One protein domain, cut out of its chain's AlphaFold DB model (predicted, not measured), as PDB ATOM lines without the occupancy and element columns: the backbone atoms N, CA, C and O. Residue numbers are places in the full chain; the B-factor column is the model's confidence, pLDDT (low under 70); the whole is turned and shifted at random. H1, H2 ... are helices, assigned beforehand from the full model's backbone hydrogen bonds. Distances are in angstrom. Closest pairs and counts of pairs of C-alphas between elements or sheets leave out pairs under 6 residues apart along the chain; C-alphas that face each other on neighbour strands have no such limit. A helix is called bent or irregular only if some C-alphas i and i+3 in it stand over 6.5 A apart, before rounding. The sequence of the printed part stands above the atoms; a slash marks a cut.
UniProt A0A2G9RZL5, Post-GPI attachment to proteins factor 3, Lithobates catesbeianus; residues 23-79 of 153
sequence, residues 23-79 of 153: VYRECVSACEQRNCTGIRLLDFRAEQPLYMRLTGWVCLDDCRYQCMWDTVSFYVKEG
ATOM      1  N   VAL A  23     128.812  98.763  81.133       76.19
ATOM      2  CA  VAL A  23     129.368  98.454  82.464       76.19
ATOM      3  C   VAL A  23     128.871  99.441  83.525       76.19
ATOM      4  O   VAL A  23     128.433  99.044  84.605       76.19
ATOM      5  N   TYR A  24     128.874 100.734  83.199       77.25
ATOM      6  CA  TYR A  24     128.403 101.777  84.103       77.25
ATOM      7  C   TYR A  24     126.888 101.682  84.332       77.25
ATOM      8  O   TYR A  24     126.426 101.738  85.472       77.25
ATOM      9  N   ARG A  25     126.098 101.474  83.270       81.62
ATOM     10  CA  ARG A  25     124.629 101.376  83.377       81.62
ATOM     11  C   ARG A  25     124.176 100.164  84.181       81.62
ATOM     12  O   ARG A  25     123.250 100.284  84.984       81.62
ATOM     13  N   GLU A  26     124.818  99.019  83.979       86.25
ATOM     14  CA  GLU A  26     124.533  97.805  84.746       86.25
ATOM     15  C   GLU A  26     124.872  97.995  86.224       86.25
ATOM     16  O   GLU A  26     124.055  97.655  87.081       86.25
ATOM     17  N   CYS A  27     126.021  98.610  86.529       86.75
ATOM     18  CA  CYS A  27     126.395  98.932  87.902       86.75
ATOM     19  C   CYS A  27     125.358  99.846  88.571       86.75
ATOM     20  O   CYS A  27     124.870  99.528  89.658       86.75
ATOM     21  N   VAL A  28     124.967 100.943  87.910       87.50
ATOM     22  CA  VAL A  28     124.002 101.900  88.472       87.50
ATOM     23  C   VAL A  28     122.648 101.234  88.702       87.50
ATOM     24  O   VAL A  28     122.084 101.372  89.785       87.50
ATOM     25  N   SER A  29     122.153 100.450  87.738       87.75
ATOM     26  CA  SER A  29     120.875  99.742  87.879       87.75
ATOM     27  C   SER A  29     120.903  98.716  89.018       87.75
ATOM     28  O   SER A  29     119.965  98.635  89.814       87.75
ATOM     29  N   ALA A  30     121.999  97.963  89.150       89.44
ATOM     30  CA  ALA A  30     122.170  97.010  90.241       89.44
ATOM     31  C   ALA A  30     122.267  97.710  91.608       89.44
ATOM     32  O   ALA A  30     121.707  97.217  92.590       89.44
ATOM     33  N   CYS A  31     122.954  98.851  91.683       88.12
ATOM     34  CA  CYS A  31     123.065  99.648  92.901       88.12
ATOM     35  C   CYS A  31     121.708 100.220  93.321       88.12
ATOM     36  O   CYS A  31     121.307 100.062  94.475       88.12
ATOM     37  N   GLU A  32     120.960 100.799  92.381       89.75
ATOM     38  CA  GLU A  32     119.646 101.384  92.642       89.75
ATOM     39  C   GLU A  32     118.675 100.342  93.211       89.75
ATOM     40  O   GLU A  32     118.056 100.569  94.252       89.75
ATOM     41  N   GLN A  33     118.609  99.154  92.601       88.19
ATOM     42  CA  GLN A  33     117.740  98.076  93.080       88.19
ATOM     43  C   GLN A  33     118.124  97.583  94.480       88.19
ATOM     44  O   GLN A  33     117.243  97.235  95.267       88.19
ATOM     45  N   ARG A  34     119.423  97.554  94.807       86.31
ATOM     46  CA  ARG A  34     119.937  97.012  96.075       86.31
ATOM     47  C   ARG A  34     119.936  98.008  97.229       86.31
ATOM     48  O   ARG A  34     119.787  97.580  98.374       86.31
ATOM     49  N   ASN A  35     120.175  99.289  96.956       86.50
ATOM     50  CA  ASN A  35     120.432 100.309  97.977       86.50
ATOM     51  C   ASN A  35     119.330 101.372  98.037       86.50
ATOM     52  O   ASN A  35     119.036 101.871  99.119       86.50
ATOM     53  N   CYS A  36     118.683 101.683  96.912       86.00
ATOM     54  CA  CYS A  36     117.696 102.759  96.834       86.00
ATOM     55  C   CYS A  36     116.245 102.272  96.960       86.00
ATOM     56  O   CYS A  36     115.315 103.014  96.645       86.00
ATOM     57  N   THR A  37     116.023 101.051  97.462       87.69
ATOM     58  CA  THR A  37     114.689 100.469  97.669       87.69
ATOM     59  C   THR A  37     114.420 100.131  99.143       87.69
ATOM     60  O   THR A  37     115.307  99.731  99.900       87.69
ATOM     61  N   GLY A  38     113.162 100.302  99.570       87.00
ATOM     62  CA  GLY A  38     112.682  99.892 100.894       87.00
ATOM     63  C   GLY A  38     113.375 100.590 102.070       87.00
ATOM     64  O   GLY A  38     113.516 101.811 102.090       87.00
ATOM     65  N   ILE A  39     113.785  99.793 103.063       83.75
ATOM     66  CA  ILE A  39     114.391 100.261 104.323       83.75
ATOM     67  C   ILE A  39     115.717 100.988 104.066       83.75
ATOM     68  O   ILE A  39     115.977 102.019 104.671       83.75
ATOM     69  N   ARG A  40     116.502 100.541 103.082       82.25
ATOM     70  CA  ARG A  40     117.827 101.111 102.803       82.25
ATOM     71  C   ARG A  40     117.766 102.535 102.248       82.25
ATOM     72  O   ARG A  40     118.646 103.340 102.533       82.25
ATOM     73  N   LEU A  41     116.689 102.883 101.537       84.06
ATOM     74  CA  LEU A  41     116.434 104.265 101.120       84.06
ATOM     75  C   LEU A  41     116.083 105.167 102.315       84.06
ATOM     76  O   LEU A  41     116.429 106.349 102.322       84.06
ATOM     77  N   LEU A  42     115.372 104.625 103.309       83.12
ATOM     78  CA  LEU A  42     115.035 105.351 104.533       83.12
ATOM     79  C   LEU A  42     116.283 105.571 105.389       83.12
ATOM     80  O   LEU A  42     116.493 106.695 105.836       83.12
ATOM     81  N   ASP A  43     117.130 104.549 105.522       85.44
ATOM     82  CA  ASP A  43     118.421 104.639 106.209       85.44
ATOM     83  C   ASP A  43     119.319 105.686 105.537       85.44
ATOM     84  O   ASP A  43     119.814 106.593 106.202       85.44
ATOM     85  N   PHE A  44     119.427 105.659 104.201       84.94
ATOM     86  CA  PHE A  44     120.186 106.658 103.441       84.94
ATOM     87  C   PHE A  44     119.696 108.087 103.707       84.94
ATOM     88  O   PHE A  44     120.500 108.988 103.924       84.94
ATOM     89  N   ARG A  45     118.376 108.313 103.721       82.62
ATOM     90  CA  ARG A  45     117.802 109.639 104.014       82.62
ATOM     91  C   ARG A  45     118.002 110.060 105.470       82.62
ATOM     92  O   ARG A  45     118.172 111.250 105.726       82.62
ATOM     93  N   ALA A  46     117.953 109.114 106.405       84.25
ATOM     94  CA  ALA A  46     118.144 109.376 107.828       84.25
ATOM     95  C   ALA A  46     119.602 109.746 108.142       84.25
ATOM     96  O   ALA A  46     119.846 110.680 108.906       84.25
ATOM     97  N   GLU A  47     120.556 109.067 107.508       85.25
ATOM     98  CA  GLU A  47     121.993 109.287 107.695       85.25
ATOM     99  C   GLU A  47     122.576 110.365 106.765       85.25
ATOM    100  O   GLU A  47     123.759 110.696 106.852       85.25
ATOM    101  N   GLN A  48     121.756 110.972 105.897       81.12
ATOM    102  CA  GLN A  48     122.243 111.903 104.886       81.12
ATOM    103  C   GLN A  48     122.860 113.175 105.509       81.12
ATOM    104  O   GLN A  48     122.166 113.936 106.214       81.12
ATOM    105  N   PRO A  49     124.135 113.489 105.206       85.00
ATOM    106  CA  PRO A  49     124.790 114.677 105.731       85.00
ATOM    107  C   PRO A  49     124.144 115.962 105.190       85.00
ATOM    108  O   PRO A  49     123.555 115.998 104.107       85.00
ATOM    109  N   LEU A  50     124.248 117.046 105.965       78.12
ATOM    110  CA  LEU A  50     123.559 118.311 105.679       78.12
ATOM    111  C   LEU A  50     123.947 118.894 104.310       78.12
ATOM    112  O   LEU A  50     123.086 119.410 103.605       78.12
ATOM    113  N   TYR A  51     125.220 118.779 103.916       75.12
ATOM    114  CA  TYR A  51     125.689 119.305 102.632       75.12
ATOM    115  C   TYR A  51     125.019 118.601 101.445       75.12
ATOM    116  O   TYR A  51     124.577 119.278 100.527       75.12
ATOM    117  N   MET A  52     124.846 117.276 101.509       74.00
ATOM    118  CA  MET A  52     124.162 116.499 100.470       74.00
ATOM    119  C   MET A  52     122.680 116.872 100.364       74.00
ATOM    120  O   MET A  52     122.138 116.976  99.266       74.00
ATOM    121  N   ARG A  53     122.021 117.134 101.500       75.81
ATOM    122  CA  ARG A  53     120.630 117.609 101.506       75.81
ATOM    123  C   ARG A  53     120.487 118.999 100.891       75.81
ATOM    124  O   ARG A  53     119.534 119.236 100.157       75.81
ATOM    125  N   LEU A  54     121.424 119.905 101.176       68.75
ATOM    126  CA  LEU A  54     121.418 121.263 100.620       68.75
ATOM    127  C   LEU A  54     121.664 121.282  99.109       68.75
ATOM    128  O   LEU A  54     121.106 122.132  98.422       68.75
ATOM    129  N   THR A  55     122.466 120.351  98.589       71.81
ATOM    130  CA  THR A  55     122.739 120.230  97.150       71.81
ATOM    131  C   THR A  55     121.691 119.412  96.396       71.81
ATOM    132  O   THR A  55     121.807 119.277  95.185       71.81
ATOM    133  N   GLY A  56     120.674 118.869  97.076       77.75
ATOM    134  CA  GLY A  56     119.631 118.051  96.447       77.75
ATOM    135  C   GLY A  56     120.074 116.638  96.057       77.75
ATOM    136  O   GLY A  56     119.396 116.000  95.264       77.75
ATOM    137  N   TRP A  57     121.179 116.145  96.625       77.75
ATOM    138  CA  TRP A  57     121.744 114.828  96.320       77.75
ATOM    139  C   TRP A  57     120.754 113.708  96.665       77.75
ATOM    140  O   TRP A  57     120.230 113.663  97.784       77.75
ATOM    141  N   VAL A  58     120.513 112.774  95.746       82.31
ATOM    142  CA  VAL A  58     119.641 111.611  95.973       82.31
ATOM    143  C   VAL A  58     120.428 110.297  96.000       82.31
ATOM    144  O   VAL A  58     121.589 110.230  95.617       82.31
ATOM    145  N   CYS A  59     119.789 109.211  96.451       84.00
ATOM    146  CA  CYS A  59     120.411 107.877  96.487       84.00
ATOM    147  C   CYS A  59     120.916 107.426  95.103       84.00
ATOM    148  O   CYS A  59     121.948 106.768  94.995       84.00
ATOM    149  N   LEU A  60     120.221 107.831  94.034       82.69
ATOM    150  CA  LEU A  60     120.650 107.550  92.668       82.69
ATOM    151  C   LEU A  60     121.988 108.229  92.327       82.69
ATOM    152  O   LEU A  60     122.804 107.623  91.637       82.69
ATOM    153  N   ASP A  61     122.240 109.436  92.837       79.19
ATOM    154  CA  ASP A  61     123.498 110.156  92.608       79.19
ATOM    155  C   ASP A  61     124.665 109.479  93.322       79.19
ATOM    156  O   ASP A  61     125.757 109.385  92.768       79.19
ATOM    157  N   ASP A  62     124.418 108.916  94.509       84.00
ATOM    158  CA  ASP A  62     125.407 108.103  95.217       84.00
ATOM    159  C   ASP A  62     125.781 106.854  94.404       84.00
ATOM    160  O   ASP A  62     126.959 106.591  94.162       84.00
ATOM    161  N   CYS A  63     124.781 106.141  93.871       85.38
ATOM    162  CA  CYS A  63     125.008 104.993  92.991       85.38
ATOM    163  C   CYS A  63     125.758 105.368  91.704       85.38
ATOM    164  O   CYS A  63     126.672 104.649  91.297       85.38
ATOM    165  N   ARG A  64     125.412 106.494  91.070       81.81
ATOM    166  CA  ARG A  64     126.132 107.021  89.899       81.81
ATOM    167  C   ARG A  64     127.588 107.330  90.238       81.81
ATOM    168  O   ARG A  64     128.484 106.918  89.506       81.81
ATOM    169  N   TYR A  65     127.833 107.990  91.365       77.69
ATOM    170  CA  TYR A  65     129.175 108.353  91.809       77.69
ATOM    171  C   TYR A  65     130.040 107.120  92.101       77.69
ATOM    172  O   TYR A  65     131.149 107.016  91.580       77.69
ATOM    173  N   GLN A  66     129.530 106.155  92.871       83.62
ATOM    174  CA  GLN A  66     130.246 104.910  93.180       83.62
ATOM    175  C   GLN A  66     130.589 104.133  91.900       83.62
ATOM    176  O   GLN A  66     131.753 103.828  91.645       83.62
ATOM    177  N   CYS A  67     129.599 103.911  91.031       84.38
ATOM    178  CA  CYS A  67     129.789 103.173  89.783       84.38
ATOM    179  C   CYS A  67     130.726 103.877  88.795       84.38
ATOM    180  O   CYS A  67     131.435 103.214  88.034       84.38
ATOM    181  N   MET A  68     130.763 105.210  88.803       80.19
ATOM    182  CA  MET A  68     131.745 105.979  88.047       80.19
ATOM    183  C   MET A  68     133.163 105.650  88.526       80.19
ATOM    184  O   MET A  68     134.006 105.283  87.709       80.19
ATOM    185  N   TRP A  69     133.433 105.741  89.831       79.56
ATOM    186  CA  TRP A  69     134.767 105.475  90.384       79.56
ATOM    187  C   TRP A  69     135.199 104.019  90.251       79.56
ATOM    188  O   TRP A  69     136.377 103.764  89.988       79.56
ATOM    189  N   ASP A  70     134.267 103.075  90.360       81.94
ATOM    190  CA  ASP A  70     134.533 101.661  90.094       81.94
ATOM    191  C   ASP A  70     134.942 101.444  88.635       81.94
ATOM    192  O   ASP A  70     135.943 100.779  88.356       81.94
ATOM    193  N   THR A  71     134.229 102.078  87.699       76.75
ATOM    194  CA  THR A  71     134.554 102.000  86.270       76.75
ATOM    195  C   THR A  71     135.906 102.657  85.979       76.75
ATOM    196  O   THR A  71     136.747 102.066  85.309       76.75
ATOM    197  N   VAL A  72     136.185 103.837  86.540       77.81
ATOM    198  CA  VAL A  72     137.500 104.494  86.418       77.81
ATOM    199  C   VAL A  72     138.611 103.591  86.959       77.81
ATOM    200  O   VAL A  72     139.620 103.384  86.288       77.81
ATOM    201  N   SER A  73     138.412 103.006  88.140       78.44
ATOM    202  CA  SER A  73     139.385 102.111  88.776       78.44
ATOM    203  C   SER A  73     139.648 100.860  87.938       78.44
ATOM    204  O   SER A  73     140.789 100.403  87.867       78.44
ATOM    205  N   PHE A  74     138.616 100.319  87.287       78.88
ATOM    206  CA  PHE A  74     138.741  99.203  86.356       78.88
ATOM    207  C   PHE A  74     139.587  99.580  85.129       78.88
ATOM    208  O   PHE A  74     140.568  98.901  84.832       78.88
ATOM    209  N   TYR A  75     139.295 100.709  84.473       74.38
ATOM    210  CA  TYR A  75     140.036 101.161  83.286       74.38
ATOM    211  C   TYR A  75     141.501 101.498  83.598       74.38
ATOM    212  O   TYR A  75     142.382 101.165  82.808       74.38
ATOM    213  N   VAL A  76     141.778 102.103  84.762       79.50
ATOM    214  CA  VAL A  76     143.150 102.393  85.216       79.50
ATOM    215  C   VAL A  76     143.946 101.106  85.446       79.50
ATOM    216  O   VAL A  76     145.110 101.040  85.057       79.50
ATOM    217  N   LYS A  77     143.338 100.078  86.054       80.50
ATOM    218  CA  LYS A  77     144.002  98.785  86.309       80.50
ATOM    219  C   LYS A  77     144.340  98.033  85.023       80.50
ATOM    220  O   LYS A  77     145.412  97.447  84.935       80.50
ATOM    221  N   GLU A  78     143.451  98.089  84.041       79.62
ATOM    222  CA  GLU A  78     143.622  97.446  82.735       79.62
ATOM    223  C   GLU A  78     144.510  98.265  81.770       79.62
ATOM    224  O   GLU A  78     144.813  97.825  80.664       79.62
ATOM    225  N   GLY A  79     144.953  99.464  82.173       69.00
ATOM    226  CA  GLY A  79     145.812 100.333  81.361       69.00
ATOM    227  C   GLY A  79     145.097 101.014  80.188       69.00
ATOM    228  O   GLY A  79     145.756 101.535  79.286       69.00
TER     229      GLY A  79
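AT A GLANCE: This is residues 23 to 79 of the 153 residues of the protein "Post-GPI attachment to proteins factor 3" of Lithobates catesbeianus (UniProt A0A2G9RZL5). Two helices, the long H4 and the shorter H1, run opposite ways side by side at a slant, and the short helix H2 stands across the end of this pair where H1 ends and H4 begins. Beyond H2 the chain goes on to the very short H3, which packs on no other helix, and then folds back through residues 55 to 58 to begin H4, whose last residues, 73 to 77, stick out at the other end together with residues 78 and 79. The printed part has 57 residues, with four named helices in the order H1, H2, H3, H4 and no named strand, and its class is all helix. The whole is loose, with a radius of gyration of the C-alphas of 12.9 A, and elongated, with spans of 39 by 23 by 14 A.

IN THESE COORDINATES: The longest helix is H4, residues 59 to 77, Cys 59 to Lys 77, and it is 27.3 A long from first to last C-alpha. C-alpha 59 is at (120.411, 107.877, 96.487) and C-alpha 77 is at (144.002, 98.785, 86.309). H1 holds residues 23 to 35, Val 23 to Asn 35, over 18.0 A from first to last C-alpha. The printed part begins with it, C-alpha 23 being at (129.368, 98.454, 82.464). H2 holds residues 39 to 47, Ile 39 to Glu 47, and its first and last C-alphas are 12.3 A apart. H3 has five residues, 50 to 54, Leu 50 to Leu 54, and measures 6.2 A from first to last C-alpha; C-alpha 50 is at (123.559, 118.311, 105.679). No helix is bent or irregular.

HOW THE PARTS SIT: H4 and H1 touch, with 14 pairs of C-alphas within 8 A. Their closest C-alphas are those of Val 28 and Cys 63, 5.6 A apart, and their centres are 10.2 A apart. The two run opposite ways at a steep tilt of 40 degrees. H2 touches no helix, but is near H1 and near H4. H2 and H4 are close but not clearly touching, with 2 pairs of C-alphas within 8 A, and their lines are about perpendicular, at 88 degrees. Their closest C-alphas are those of Phe 44 and Cys 59, 7.1 A apart. H1 and H2 are also close but not clearly touching, with 1 pair of C-alphas within 8 A, that of Asn 35 and Leu 41 at 6.4 A; their lines stand at 89 degrees, about perpendicular. H3 is apart from H1, from H2 and from H4. In H1, H2, H3 and H4 every pair of the O of residue i and the N of residue i+4 is within hydrogen-bond range.

THE WHOLE: The two C-alphas farthest apart are those of Ala 46, in H2, and Gly 79, at 39.3 A. The first and last printed C-alphas, those of Val 23 and Gly 79, are 16.6 A apart. Residues 73 to 79, of which 73 to 77 belong to H4, stand free: no C-alpha 8 or more residues away along the chain lies within 10 A of theirs. The printed residues run from 23 to 79 without a gap. The links from H1 to H2, from H2 to H3 and from H3 to H4 are tight, with 3, 2 and 4 residues between the helices, and no link is long. The mean pLDDT of the printed part is 81.7. It is lowest by helix in H3, with a mean of 74, and two residues are under 70, namely residues 54 and 79.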